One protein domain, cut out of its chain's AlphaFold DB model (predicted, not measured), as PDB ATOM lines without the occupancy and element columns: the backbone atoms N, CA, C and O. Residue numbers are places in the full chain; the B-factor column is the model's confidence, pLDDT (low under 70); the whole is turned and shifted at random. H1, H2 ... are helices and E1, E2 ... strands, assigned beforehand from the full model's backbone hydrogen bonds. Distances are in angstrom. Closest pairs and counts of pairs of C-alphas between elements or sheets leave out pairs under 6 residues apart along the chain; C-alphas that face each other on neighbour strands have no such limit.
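This is residues 3 to 96 of the 97 residues of an uncharacterized protein of Leptospira interrogans serovar Australis str. 200703203 (UniProt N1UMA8). A twisted antiparallel sheet of four strands makes one layer and the helices H1, H2 and H3, over one of its faces, make the other, while a tail with H4 and H5 runs off past the edge strand E4. H1 and H2 form a helical hairpin near E3, H3 packs on E4, and in the tail, which holds H4 and H5, residues 82 to 88 stick out. The printed part has 94 residues, with five named helices and four named strands in the order E1, H1, H2, E2, E3, H3, E4, H4, H5; the sheet's order is E2, E3, E1, E4, and the class is mixed, helices and strands. The whole is compact, with a radius of gyration of the C-alphas of 13.3 A and spans of 37 by 31 by 22 A.

E1, residues 3 to 6, is an inner strand. H1, residues 9 to 17, is on the sheet at a height of 10.1 A. H2, residues 28 to 35, touches H1 at a shallow tilt of 20 degrees, opposite ways; their closest C-alphas, of Arg 13 and Ser 35, are 5.4 A apart. E2, residues 39 to 42, and E3, residues 45 to 50, form an antiparallel hairpin, with N 40 and O 47 2.8 A apart, within hydrogen-bond range. E3 is also antiparallel to E1, with N 6 and O 46 at 2.9 A. H2 is on the sheet too, and its closest C-alpha pair with E3 is Leu 34 and Trp 50, 5.3 A. H3, residues 58 to 69, is on the same face as H1, at a height of 7.6 A. E4, residues 74 to 77, is antiparallel to E1, with N 5 and O 74 at 2.8 A; H3 runs along it at 20 degrees on the local plane, and their closest C-alphas, of Arg 65 and Leu 75, are 5.8 A apart. E1, H1 H2, E2 and E3, H3, E4 are split strand-helix-strand units, two strands running the same way with another between them in the sheet, each with a right-handed crossover. H4, residues 78 to 81, and H5, residues 91 to 95, are not on the sheet; they are apart, only just, at 8.2 A. In H1, H2, H3 and H5 every O i to N i+4 pair is within hydrogen-bond range; H4 is too short for such a pair.

E1 begins at C-alpha 3, (13.915, 34.843, 31.534), and spans 9.6 A. H1 spans 12.2 A, H2 10.7 A, E2 9.9 A and E3 15.8 A. H3 spans 16.2 A from C-alpha 58 at (17.213, 29.370, 16.945). E4 spans 10.2 A, H4 5.0 A and H5 6.6 A, ending at C-alpha 95, (15.520, 21.477, 35.566).

The two C-alphas farthest apart, of Leu 18 and Lys 85, are 39.7 A apart. The printed part has no cut, and no link is long. Mean pLDDT of the printed part is 70.3; residues 17 to 25 and 77 to 96 are under 70.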
ATOM      1  N   LEU A   3      13.539  34.682  30.134       84.00
ATOM      2  CA  LEU A   3      13.915  34.843  31.534       84.00
ATOM      3  C   LEU A   3      15.425  34.715  31.630       84.00
ATOM      4  O   LEU A   3      15.992  33.733  31.148       84.00
ATOM      5  N   VAL A   4      16.044  35.709  32.252       83.50
ATOM      6  CA  VAL A   4      17.460  35.687  32.612       83.50
ATOM      7  C   VAL A   4      17.539  35.390  34.104       83.50
ATOM      8  O   VAL A   4      17.015  36.165  34.903       83.50
ATOM      9  N   LEU A   5      18.147  34.269  34.472       85.19
ATOM     10  CA  LEU A   5      18.376  33.864  35.853       85.19
ATOM     11  C   LEU A   5      19.826  34.149  36.218       85.19
ATOM     12  O   LEU A   5      20.748  33.660  35.569       85.19
ATOM     13  N   THR A   6      20.031  34.969  37.238       83.62
ATOM     14  CA  THR A   6      21.361  35.430  37.638       83.62
ATOM     15  C   THR A   6      21.382  35.748  39.124       83.62
ATOM     16  O   THR A   6      20.398  36.243  39.669       83.62
ATOM     17  N   GLU A   7      22.507  35.505  39.785       85.62
ATOM     18  CA  GLU A   7      22.742  35.957  41.162       85.62
ATOM     19  C   GLU A   7      23.041  37.466  41.223       85.62
ATOM     20  O   GLU A   7      22.966  38.093  42.280       85.62
ATOM     21  N   LYS A   8      23.378  38.075  40.078       86.12
ATOM     22  CA  LYS A   8      23.879  39.450  39.985       86.12
ATOM     23  C   LYS A   8      23.154  40.259  38.904       86.12
ATOM     24  O   LYS A   8      23.757  40.682  37.913       86.12
ATOM     25  N   PRO A   9      21.850  40.529  39.078       84.19
ATOM     26  CA  PRO A   9      21.031  41.146  38.035       84.19
ATOM     27  C   PRO A   9      21.460  42.576  37.688       84.19
ATOM     28  O   PRO A   9      21.305  42.995  36.543       84.19
ATOM     29  N   GLU A  10      22.033  43.317  38.640       84.38
ATOM     30  CA  GLU A  10      22.519  44.678  38.395       84.38
ATOM     31  C   GLU A  10      23.825  44.699  37.588       84.38
ATOM     32  O   GLU A  10      24.004  45.593  36.761       84.38
ATOM     33  N   GLU A  11      24.713  43.707  37.754       84.44
ATOM     34  CA  GLU A  11      25.899  43.564  36.894       84.44
ATOM     35  C   GLU A  11      25.465  43.275  35.455       84.44
ATOM     36  O   GLU A  11      25.895  43.969  34.537       84.44
ATOM     37  N   ILE A  12      24.520  42.345  35.277       80.38
ATOM     38  CA  ILE A  12      23.933  42.042  33.968       80.38
ATOM     39  C   ILE A  12      23.307  43.295  33.349       80.38
ATOM     40  O   ILE A  12      23.645  43.656  32.221       80.38
ATOM     41  N   ARG A  13      22.454  44.020  34.086       79.38
ATOM     42  CA  ARG A  13      21.826  45.258  33.596       79.38
ATOM     43  C   ARG A  13      22.863  46.308  33.199       79.38
ATOM     44  O   ARG A  13      22.718  46.935  32.150       79.38
ATOM     45  N   LYS A  14      23.893  46.508  34.021       79.38
ATOM     46  CA  LYS A  14      24.965  47.467  33.748       79.38
ATOM     47  C   LYS A  14      25.734  47.081  32.489       79.38
ATOM     48  O   LYS A  14      25.981  47.945  31.661       79.38
ATOM     49  N   GLU A  15      26.065  45.808  32.309       76.31
ATOM     50  CA  GLU A  15      26.740  45.318  31.103       76.31
ATOM     51  C   GLU A  15      25.893  45.521  29.835       76.31
ATOM     52  O   GLU A  15      26.414  45.936  28.798       76.31
ATOM     53  N   ILE A  16      24.577  45.316  29.926       74.06
ATOM     54  CA  ILE A  16      23.634  45.582  28.829       74.06
ATOM     55  C   ILE A  16      23.581  47.080  28.498       74.06
ATOM     56  O   ILE A  16      23.657  47.459  27.330       74.06
ATOM     57  N   LEU A  17      23.474  47.939  29.518       68.50
ATOM     58  CA  LEU A  17      23.434  49.400  29.367       68.50
ATOM     59  C   LEU A  17      24.744  49.981  28.833       68.50
ATOM     60  O   LEU A  17      24.720  50.930  28.056       68.50
ATOM     61  N   LEU A  18      25.879  49.410  29.236       69.62
ATOM     62  CA  LEU A  18      27.210  49.794  28.764       69.62
ATOM     63  C   LEU A  18      27.506  49.292  27.348       69.62
ATOM     64  O   LEU A  18      28.619  49.472  26.859       69.62
ATOM     65  N   GLY A  19      26.519  48.686  26.684       62.78
ATOM     66  CA  GLY A  19      26.656  48.251  25.312       62.78
ATOM     67  C   GLY A  19      27.709  47.166  25.200       62.78
ATOM     68  O   GLY A  19      28.642  47.296  24.406       62.78
ATOM     69  N   MET A  20      27.560  46.076  25.963       56.31
ATOM     70  CA  MET A  20      28.119  44.807  25.507       56.31
ATOM     71  C   MET A  20      27.737  44.643  24.038       56.31
ATOM     72  O   MET A  20      26.566  44.468  23.725       56.31
ATOM     73  N   GLY A  21      28.753  44.808  23.179       49.03
ATOM     74  CA  GLY A  21      28.659  45.172  21.770       49.03
ATOM     75  C   GLY A  21      27.856  44.242  20.861       49.03
ATOM     76  O   GLY A  21      26.708  43.916  21.100       49.03
ATOM     77  N   ARG A  22      28.423  43.850  19.733       52.81
ATOM     78  CA  ARG A  22      27.725  43.207  18.607       52.81
ATOM     79  C   ARG A  22      27.264  41.753  18.857       52.81
ATOM     80  O   ARG A  22      27.502  40.900  18.010       52.81
ATOM     81  N   TRP A  23      26.692  41.424  20.011       56.66
ATOM     82  CA  TRP A  23      26.584  40.030  20.457       56.66
ATOM     83  C   TRP A  23      25.408  39.274  19.836       56.66
ATOM     84  O   TRP A  23      25.494  38.058  19.729       56.66
ATOM     85  N   ILE A  24      24.350  39.961  19.389       60.34
ATOM     86  CA  ILE A  24      23.170  39.361  18.747       60.34
ATOM     87  C   ILE A  24      22.571  40.382  17.763       60.34
ATOM     88  O   ILE A  24      22.707  41.586  17.973       60.34
ATOM     89  N   SER A  25      21.859  39.924  16.726       65.38
ATOM     90  CA  SER A  25      21.031  40.744  15.811       65.38
ATOM     91  C   SER A  25      19.817  41.415  16.496       65.38
ATOM     92  O   SER A  25      18.769  41.626  15.879       65.38
ATOM     93  N   LEU A  26      19.929  41.733  17.787       72.50
ATOM     94  CA  LEU A  26      18.904  42.448  18.526       72.50
ATOM     95  C   LEU A  26      18.933  43.919  18.153       72.50
ATOM     96  O   LEU A  26      19.991  44.552  18.093       72.50
ATOM     97  N   LYS A  27      17.746  44.468  17.927       79.50
ATOM     98  CA  LYS A  27      17.604  45.896  17.676       79.50
ATOM     99  C   LYS A  27      17.861  46.681  18.970       79.50
ATOM    100  O   LYS A  27      17.593  46.159  20.057       79.50
ATOM    101  N   PRO A  28      18.330  47.937  18.890       77.25
ATOM    102  CA  PRO A  28      18.562  48.774  20.068       77.25
ATOM    103  C   PRO A  28      17.361  48.849  21.021       77.25
ATOM    104  O   PRO A  28      17.535  48.840  22.239       77.25
ATOM    105  N   GLU A  29      16.139  48.848  20.485       80.56
ATOM    106  CA  GLU A  29      14.904  48.881  21.273       80.56
ATOM    107  C   GLU A  29      14.715  47.596  22.094       80.56
ATOM    108  O   GLU A  29      14.243  47.642  23.228       80.56
ATOM    109  N   GLU A  30      15.114  46.441  21.558       80.62
ATOM    110  CA  GLU A  30      15.014  45.148  22.244       80.62
ATOM    111  C   GLU A  30      15.991  45.087  23.424       80.62
ATOM    112  O   GLU A  30      15.623  44.643  24.515       80.62
ATOM    113  N   THR A  31      17.206  45.609  23.236       77.44
ATOM    114  CA  THR A  31      18.221  45.765  24.289       77.44
ATOM    115  C   THR A  31      17.767  46.751  25.369       77.44
ATOM    116  O   THR A  31      17.932  46.491  26.562       77.44
ATOM    117  N   PHE A  32      17.123  47.852  24.976       77.38
ATOM    118  CA  PHE A  32      16.549  48.824  25.911       77.38
ATOM    119  C   PHE A  32      15.407  48.233  26.755       77.38
ATOM    120  O   PHE A  32      15.289  48.497  27.956       77.38
ATOM    121  N   LEU A  33      14.570  47.378  26.161       80.06
ATOM    122  CA  LEU A  33      13.534  46.665  26.910       80.06
ATOM    123  C   LEU A  33      14.135  45.740  27.973       80.06
ATOM    124  O   LEU A  33      13.549  45.588  29.043       80.06
ATOM    125  N   LEU A  34      15.305  45.145  27.723       77.38
ATOM    126  CA  LEU A  34      15.998  44.338  28.728       77.38
ATOM    127  C   LEU A  34      16.537  45.188  29.874       77.38
ATOM    128  O   LEU A  34      16.359  44.831  31.037       77.38
ATOM    129  N   SER A  35      17.189  46.310  29.569       74.44
ATOM    130  CA  SER A  35      17.787  47.152  30.609       74.44
ATOM    131  C   SER A  35      16.739  47.719  31.572       74.44
ATOM    132  O   SER A  35      16.985  47.813  32.775       74.44
ATOM    133  N   SER A  36      15.541  48.006  31.062       79.19
ATOM    134  CA  SER A  36      14.372  48.441  31.837       79.19
ATOM    135  C   SER A  36      13.504  47.290  32.368       79.19
ATOM    136  O   SER A  36      12.495  47.532  33.035       79.19
ATOM    137  N   SER A  37      13.879  46.032  32.109       82.94
ATOM    138  CA  SER A  37      13.087  44.876  32.529       82.94
ATOM    139  C   SER A  37      13.010  44.765  34.048       82.94
ATOM    140  O   SER A  37      13.968  45.026  34.787       82.94
ATOM    141  N   LYS A  38      11.834  44.337  34.514       82.81
ATOM    142  CA  LYS A  38      11.571  44.106  35.930       82.81
ATOM    143  C   LYS A  38      12.447  42.958  36.427       82.81
ATOM    144  O   LYS A  38      12.441  41.874  35.842       82.81
ATOM    145  N   ILE A  39      13.138  43.197  37.537       84.12
ATOM    146  CA  ILE A  39      13.854  42.162  38.281       84.12
ATOM    147  C   ILE A  39      12.927  41.647  39.379       84.12
ATOM    148  O   ILE A  39      12.310  42.430  40.106       84.12
ATOM    149  N   ARG A  40      12.828  40.327  39.508       81.62
ATOM    150  CA  ARG A  40      12.205  39.665  40.655       81.62
ATOM    151  C   ARG A  40      13.261  38.858  41.389       81.62
ATOM    152  O   ARG A  40      13.895  37.998  40.790       81.62
ATOM    153  N   ASN A  41      13.407  39.104  42.682       79.44
ATOM    154  CA  ASN A  41      14.367  38.396  43.524       79.44
ATOM    155  C   ASN A  41      13.670  37.234  44.240       79.44
ATOM    156  O   ASN A  41      12.567  37.406  44.767       79.44
ATOM    157  N   ARG A  42      14.302  36.058  44.264       72.31
ATOM    158  CA  ARG A  42      13.884  34.899  45.060       72.31
ATOM    159  C   ARG A  42      15.110  34.184  45.626       72.31
ATOM    160  O   ARG A  42      15.729  33.365  44.954       72.31
ATOM    161  N   GLY A  43      15.414  34.457  46.894       76.94
ATOM    162  CA  GLY A  43      16.583  33.881  47.558       76.94
ATOM    163  C   GLY A  43      17.876  34.334  46.878       76.94
ATOM    164  O   GLY A  43      18.037  35.521  46.618       76.94
ATOM    165  N   PHE A  44      18.758  33.382  46.575       75.00
ATOM    166  CA  PHE A  44      20.039  33.629  45.901       75.00
ATOM    167  C   PHE A  44      19.904  34.028  44.427       75.00
ATOM    168  O   PHE A  44      20.826  34.612  43.869       75.00
ATOM    169  N   TRP A  45      18.757  33.751  43.803       77.88
ATOM    170  CA  TRP A  45      18.561  33.970  42.375       77.88
ATOM    171  C   TRP A  45      17.627  35.143  42.096       77.88
ATOM    172  O   TRP A  45      16.546  35.288  42.681       77.88
ATOM    173  N   SER A  46      18.017  35.949  41.121       82.62
ATOM    174  CA  SER A  46      17.201  36.996  40.529       82.62
ATOM    175  C   SER A  46      16.777  36.600  39.123       82.62
ATOM    176  O   SER A  46      17.533  36.009  38.356       82.62
ATOM    177  N   CYS A  47      15.543  36.946  38.781       84.44
ATOM    178  CA  CYS A  47      14.948  36.700  37.480       84.44
ATOM    179  C   CYS A  47      14.648  38.032  36.790       84.44
ATOM    180  O   CYS A  47      13.921  38.865  37.339       84.44
ATOM    181  N   ILE A  48      15.190  38.222  35.590       84.69
ATOM    182  CA  ILE A  48      14.900  39.363  34.720       84.69
ATOM    183  C   ILE A  48      13.914  38.906  33.647       84.69
ATOM    184  O   ILE A  48      14.209  38.015  32.848       84.69
ATOM    185  N   GLU A  49      12.735  39.524  33.628       85.69
ATOM    186  CA  GLU A  49      11.688  39.223  32.650       85.69
ATOM    187  C   GLU A  49      11.853  40.078  31.394       85.69
ATOM    188  O   GLU A  49      11.359  41.204  31.331       85.69
ATOM    189  N   TRP A  50      12.491  39.522  30.366       84.56
ATOM    190  CA  TRP A  50      12.723  40.229  29.115       84.56
ATOM    191  C   TRP A  50      11.621  39.972  28.088       84.56
ATOM    192  O   TRP A  50      11.441  38.873  27.536       84.56
ATOM    193  N   LYS A  51      10.865  41.033  27.806       81.88
ATOM    194  CA  LYS A  51       9.810  41.043  26.794       81.88
ATOM    195  C   LYS A  51      10.370  41.478  25.444       81.88
ATOM    196  O   LYS A  51      10.368  42.657  25.120       81.88
ATOM    197  N   ILE A  52      10.809  40.511  24.647       79.19
ATOM    198  CA  ILE A  52      11.147  40.743  23.239       79.19
ATOM    199  C   ILE A  52       9.847  40.726  22.412       79.19
ATOM    200  O   ILE A  52       9.090  39.756  22.532       79.19
ATOM    201  N   PRO A  53       9.572  41.758  21.589       80.94
ATOM    202  CA  PRO A  53       8.319  41.906  20.839       80.94
ATOM    203  C   PRO A  53       8.216  40.984  19.609       80.94
ATOM    204  O   PRO A  53       7.285  41.109  18.819       80.94
ATOM    205  N   ARG A  54       9.153  40.045  19.444       81.06
ATOM    206  CA  ARG A  54       9.176  39.043  18.375       81.06
ATOM    207  C   ARG A  54       9.688  37.699  18.879       81.06
ATOM    208  O   ARG A  54      10.256  37.581  19.966       81.06
ATOM    209  N   ILE A  55       9.494  36.674  18.059       77.38
ATOM    210  CA  ILE A  55      10.130  35.374  18.254       77.38
ATOM    211  C   ILE A  55      11.564  35.483  17.732       77.38
ATOM    212  O   ILE A  55      11.783  35.939  16.614       77.38
ATOM    213  N   LEU A  56      12.524  35.085  18.562       76.75
ATOM    214  CA  LEU A  56      13.916  34.958  18.150       76.75
ATOM    215  C   LEU A  56      14.126  33.642  17.413       76.75
ATOM    216  O   LEU A  56      13.587  32.604  17.820       76.75
ATOM    217  N   GLU A  57      14.943  33.681  16.369       81.00
ATOM    218  CA  GLU A  57      15.371  32.478  15.675       81.00
ATOM    219  C   GLU A  57      16.254  31.603  16.568       81.00
ATOM    220  O   GLU A  57      16.829  32.033  17.573       81.00
ATOM    221  N   ARG A  58      16.387  30.326  16.195       77.81
ATOM    222  CA  ARG A  58      17.213  29.370  16.945       77.81
ATOM    223  C   ARG A  58      18.667  29.840  17.066       77.81
ATOM    224  O   ARG A  58      19.258  29.660  18.124       77.81
ATOM    225  N   SER A  59      19.222  30.413  16.003       79.81
ATOM    226  CA  SER A  59      20.577  30.975  15.958       79.81
ATOM    227  C   SER A  59      20.751  32.116  16.966       79.81
ATOM    228  O   SER A  59      21.677  32.082  17.770       79.81
ATOM    229  N   GLU A  60      19.815  33.068  16.989       80.25
ATOM    230  CA  GLU A  60      19.814  34.197  17.926       80.25
ATOM    231  C   GLU A  60      19.719  33.723  19.384       80.25
ATOM    232  O   GLU A  60      20.433  34.212  20.256       80.25
ATOM    233  N   LEU A  61      18.876  32.721  19.658       78.12
ATOM    234  CA  LEU A  61      18.740  32.133  20.995       78.12
ATOM    235  C   LEU A  61      20.008  31.418  21.464       78.12
ATOM    236  O   LEU A  61      20.336  31.482  22.648       78.12
ATOM    237  N   LEU A  62      20.699  30.722  20.560       79.12
ATOM    238  CA  LEU A  62      21.966  30.060  20.869       79.12
ATOM    239  C   LEU A  62      23.055  31.091  21.177       79.12
ATOM    240  O   LEU A  62      23.707  30.975  22.209       79.12
ATOM    241  N   GLN A  63      23.170  32.145  20.365       79.44
ATOM    242  CA  GLN A  63      24.113  33.242  20.612       79.44
ATOM    243  C   GLN A  63      23.838  33.953  21.941       79.44
ATOM    244  O   GLN A  63      24.765  34.223  22.708       79.44
ATOM    245  N   LEU A  64      22.562  34.204  22.261       79.44
ATOM    246  CA  LEU A  64      22.176  34.746  23.563       79.44
ATOM    247  C   LEU A  64      22.619  33.826  24.700       79.44
ATOM    248  O   LEU A  64      23.238  34.287  25.656       79.44
ATOM    249  N   ARG A  65      22.324  32.527  24.597       78.06
ATOM    250  CA  ARG A  65      22.698  31.540  25.617       78.06
ATOM    251  C   ARG A  65      24.201  31.471  25.832       78.06
ATOM    252  O   ARG A  65      24.630  31.504  26.975       78.06
ATOM    253  N   GLU A  66      24.995  31.424  24.768       79.38
ATOM    254  CA  GLU A  66      26.459  31.424  24.869       79.38
ATOM    255  C   GLU A  66      26.990  32.700  25.529       79.38
ATOM    256  O   GLU A  66      27.929  32.651  26.325       79.38
ATOM    257  N   THR A  67      26.375  33.844  25.227       78.00
ATOM    258  CA  THR A  67      26.757  35.135  25.807       78.00
ATOM    259  C   THR A  67      26.473  35.178  27.308       78.00
ATOM    260  O   THR A  67      27.354  35.543  28.084       78.00
ATOM    261  N   PHE A  68      25.281  34.751  27.734       78.50
ATOM    262  CA  PHE A  68      24.917  34.713  29.153       78.50
ATOM    263  C   PHE A  68      25.655  33.607  29.927       78.50
ATOM    264  O   PHE A  68      26.086  33.842  31.056       78.50
ATOM    265  N   ALA A  69      25.909  32.447  29.313       74.44
ATOM    266  CA  ALA A  69      26.653  31.355  29.942       74.44
ATOM    267  C   ALA A  69      28.089  31.764  30.312       74.44
ATOM    268  O   ALA A  69      28.562  31.432  31.396       74.44
ATOM    269  N   LYS A  70      28.762  32.578  29.480       76.81
ATOM    270  CA  LYS A  70      30.082  33.168  29.803       76.81
ATOM    271  C   LYS A  70      30.075  34.048  31.061       76.81
ATOM    272  O   LYS A  70      31.139  34.415  31.553       76.81
ATOM    273  N   LYS A  71      28.894  34.412  31.559       72.62
ATOM    274  CA  LYS A  71      28.664  35.275  32.722       72.62
ATOM    275  C   LYS A  71      28.034  34.531  33.896       72.62
ATOM    276  O   LYS A  71      27.480  35.178  34.780       72.62
ATOM    277  N   ASN A  72      28.087  33.195  33.898       70.69
ATOM    278  CA  ASN A  72      27.426  32.355  34.906       70.69
ATOM    279  C   ASN A  72      25.942  32.724  35.069       70.69
ATOM    280  O   ASN A  72      25.414  32.805  36.175       70.69
ATOM    281  N   THR A  73      25.295  33.053  33.952       74.00
ATOM    282  CA  THR A  73      23.906  33.491  33.900       74.00
ATOM    283  C   THR A  73      23.136  32.546  32.998       74.00
ATOM    284  O   THR A  73      23.559  32.256  31.878       74.00
ATOM    285  N   ASP A  74      21.986  32.091  33.477       75.38
ATOM    286  CA  ASP A  74      21.139  31.165  32.744       75.38
ATOM    287  C   ASP A  74      20.061  31.905  31.962       75.38
ATOM    288  O   ASP A  74      19.443  32.862  32.430       75.38
ATOM    289  N   LEU A  75      19.807  31.430  30.742       75.50
ATOM    290  CA  LEU A  75      18.781  31.985  29.868       75.50
ATOM    291  C   LEU A  75      17.748  30.927  29.487       75.50
ATOM    292  O   LEU A  75      18.052  29.890  28.874       75.50
ATOM    293  N   ILE A  76      16.494  31.252  29.784       74.44
ATOM    294  CA  ILE A  76      15.336  30.401  29.549       74.44
ATOM    295  C   ILE A  76      14.345  31.118  28.632       74.44
ATOM    296  O   ILE A  76      13.880  32.217  28.923       74.44
ATOM    297  N   GLN A  77      13.954  30.479  27.529       69.88
ATOM    298  CA  GLN A  77      12.895  30.996  26.666       69.88
ATOM    299  C   GLN A  77      11.536  30.421  27.060       69.88
ATOM    300  O   GLN A  77      11.235  29.256  26.805       69.88
ATOM    301  N   VAL A  78      10.673  31.271  27.613       64.75
ATOM    302  CA  VAL A  78       9.361  30.860  28.145       64.75
ATOM    303  C   VAL A  78       8.394  30.452  27.045       64.75
ATOM    304  O   VAL A  78       7.601  29.542  27.236       64.75
ATOM    305  N   ASN A  79       8.485  31.060  25.859       57.28
ATOM    306  CA  ASN A  79       7.578  30.723  24.757       57.28
ATOM    307  C   ASN A  79       7.741  29.268  24.272       57.28
ATOM    308  O   ASN A  79       6.794  28.730  23.718       57.28
ATOM    309  N   ARG A  80       8.901  28.626  24.491       52.09
ATOM    310  CA  ARG A  80       9.100  27.189  24.214       52.09
ATOM    311  C   ARG A  80       8.632  26.278  25.350       52.09
ATOM    312  O   ARG A  80       8.352  25.117  25.108       52.09
ATOM    313  N   LEU A  81       8.543  26.801  26.571       47.31
ATOM    314  CA  LEU A  81       8.030  26.089  27.749       47.31
ATOM    315  C   LEU A  81       6.502  26.128  27.852       47.31
ATOM    316  O   LEU A  81       5.918  25.392  28.636       47.31
ATOM    317  N   LEU A  82       5.866  27.015  27.091       45.47
ATOM    318  CA  LEU A  82       4.416  27.157  26.993       45.47
ATOM    319  C   LEU A  82       3.856  26.482  25.737       45.47
ATOM    320  O   LEU A  82       2.765  26.851  25.304       45.47
ATOM    321  N   ASP A  83       4.584  25.529  25.140       44.38
ATOM    322  CA  ASP A  83       4.014  24.694  24.085       44.38
ATOM    323  C   ASP A  83       2.712  24.087  24.639       44.38
ATOM    324  O   ASP A  83       2.753  23.394  25.658       44.38
ATOM    325  N   PRO A  84       1.532  24.382  24.062       45.84
ATOM    326  CA  PRO A  84       0.250  24.009  24.659       45.84
ATOM    327  C   PRO A  84       0.082  22.491  24.828       45.84
ATOM    328  O   PRO A  84      -0.796  22.057  25.578       45.84
ATOM    329  N   LYS A  85       0.929  21.687  24.166       49.16
ATOM    330  CA  LYS A  85       1.024  20.235  24.363       49.16
ATOM    331  C   LYS A  85       1.800  19.836  25.620       49.16
ATOM    332  O   LYS A  85       1.419  18.864  26.265       49.16
ATOM    333  N   GLU A  86       2.826  20.587  26.005       44.56
ATOM    334  CA  GLU A  86       3.536  20.410  27.270       44.56
ATOM    335  C   GLU A  86       3.071  21.479  28.260       44.56
ATOM    336  O   GLU A  86       3.770  22.436  28.595       44.56
ATOM    337  N   LYS A  87       1.866  21.285  28.812       41.44
ATOM    338  CA  LYS A  87       1.607  21.814  30.152       41.44
ATOM    339  C   LYS A  87       2.773  21.346  31.024       41.44
ATOM    340  O   LYS A  87       3.010  20.145  31.090       41.44
ATOM    341  N   VAL A  88       3.444  22.265  31.715       40.62
ATOM    342  CA  VAL A  88       3.630  22.222  33.176       40.62
ATOM    343  C   VAL A  88       4.768  23.170  33.586       40.62
ATOM    344  O   VAL A  88       5.958  22.899  33.451       40.62
ATOM    345  N   PHE A  89       4.360  24.269  34.221       40.84
ATOM    346  CA  PHE A  89       5.197  25.198  34.985       40.84
ATOM    347  C   PHE A  89       5.985  24.498  36.122       40.84
ATOM    348  O   PHE A  89       6.989  25.021  36.589       40.84
ATOM    349  N   SER A  90       5.587  23.287  36.542       36.66
ATOM    350  CA  SER A  90       6.327  22.472  37.523       36.66
ATOM    351  C   SER A  90       7.584  21.794  36.957       36.66
ATOM    352  O   SER A  90       8.430  21.378  37.742       36.66
ATOM    353  N   ARG A  91       7.756  21.705  35.627       37.62
ATOM    354  CA  ARG A  91       8.936  21.076  35.001       37.62
ATOM    355  C   ARG A  91      10.152  22.008  35.015       37.62
ATOM    356  O   ARG A  91      11.281  21.546  35.066       37.62
ATOM    357  N   LEU A  92       9.907  23.319  35.064       38.12
ATOM    358  CA  LEU A  92      10.919  24.367  35.241       38.12
ATOM    359  C   LEU A  92      11.659  24.256  36.582       38.12
ATOM    360  O   LEU A  92      12.852  24.519  36.634       38.12
ATOM    361  N   ILE A  93      10.965  23.842  37.648       37.12
ATOM    362  CA  ILE A  93      11.561  23.663  38.981       37.12
ATOM    363  C   ILE A  93      12.473  22.425  39.020       37.12
ATOM    364  O   ILE A  93      13.474  22.441  39.718       37.12
ATOM    365  N   TRP A  94      12.179  21.390  38.227       30.92
ATOM    366  CA  TRP A  94      12.975  20.154  38.156       30.92
ATOM    367  C   TRP A  94      14.210  20.233  37.250       30.92
ATOM    368  O   TRP A  94      15.042  19.342  37.295       30.92
ATOM    369  N   ILE A  95      14.323  21.257  36.402       40.38
ATOM    370  CA  ILE A  95      15.520  21.477  35.566       40.38
ATOM    371  C   ILE A  95      16.547  22.365  36.298       40.38
ATOM    372  O   ILE A  95      17.706  22.418  35.905       40.38
ATOM    373  N   LEU A  96      16.117  23.064  37.354       36.53
ATOM    374  CA  LEU A  96      16.926  23.997  38.148       36.53
ATOM    375  C   LEU A  96      17.326  23.449  39.537       36.53
ATOM    376  O   LEU A  96      18.040  24.143  40.257       36.53
TER     377      LEU A  96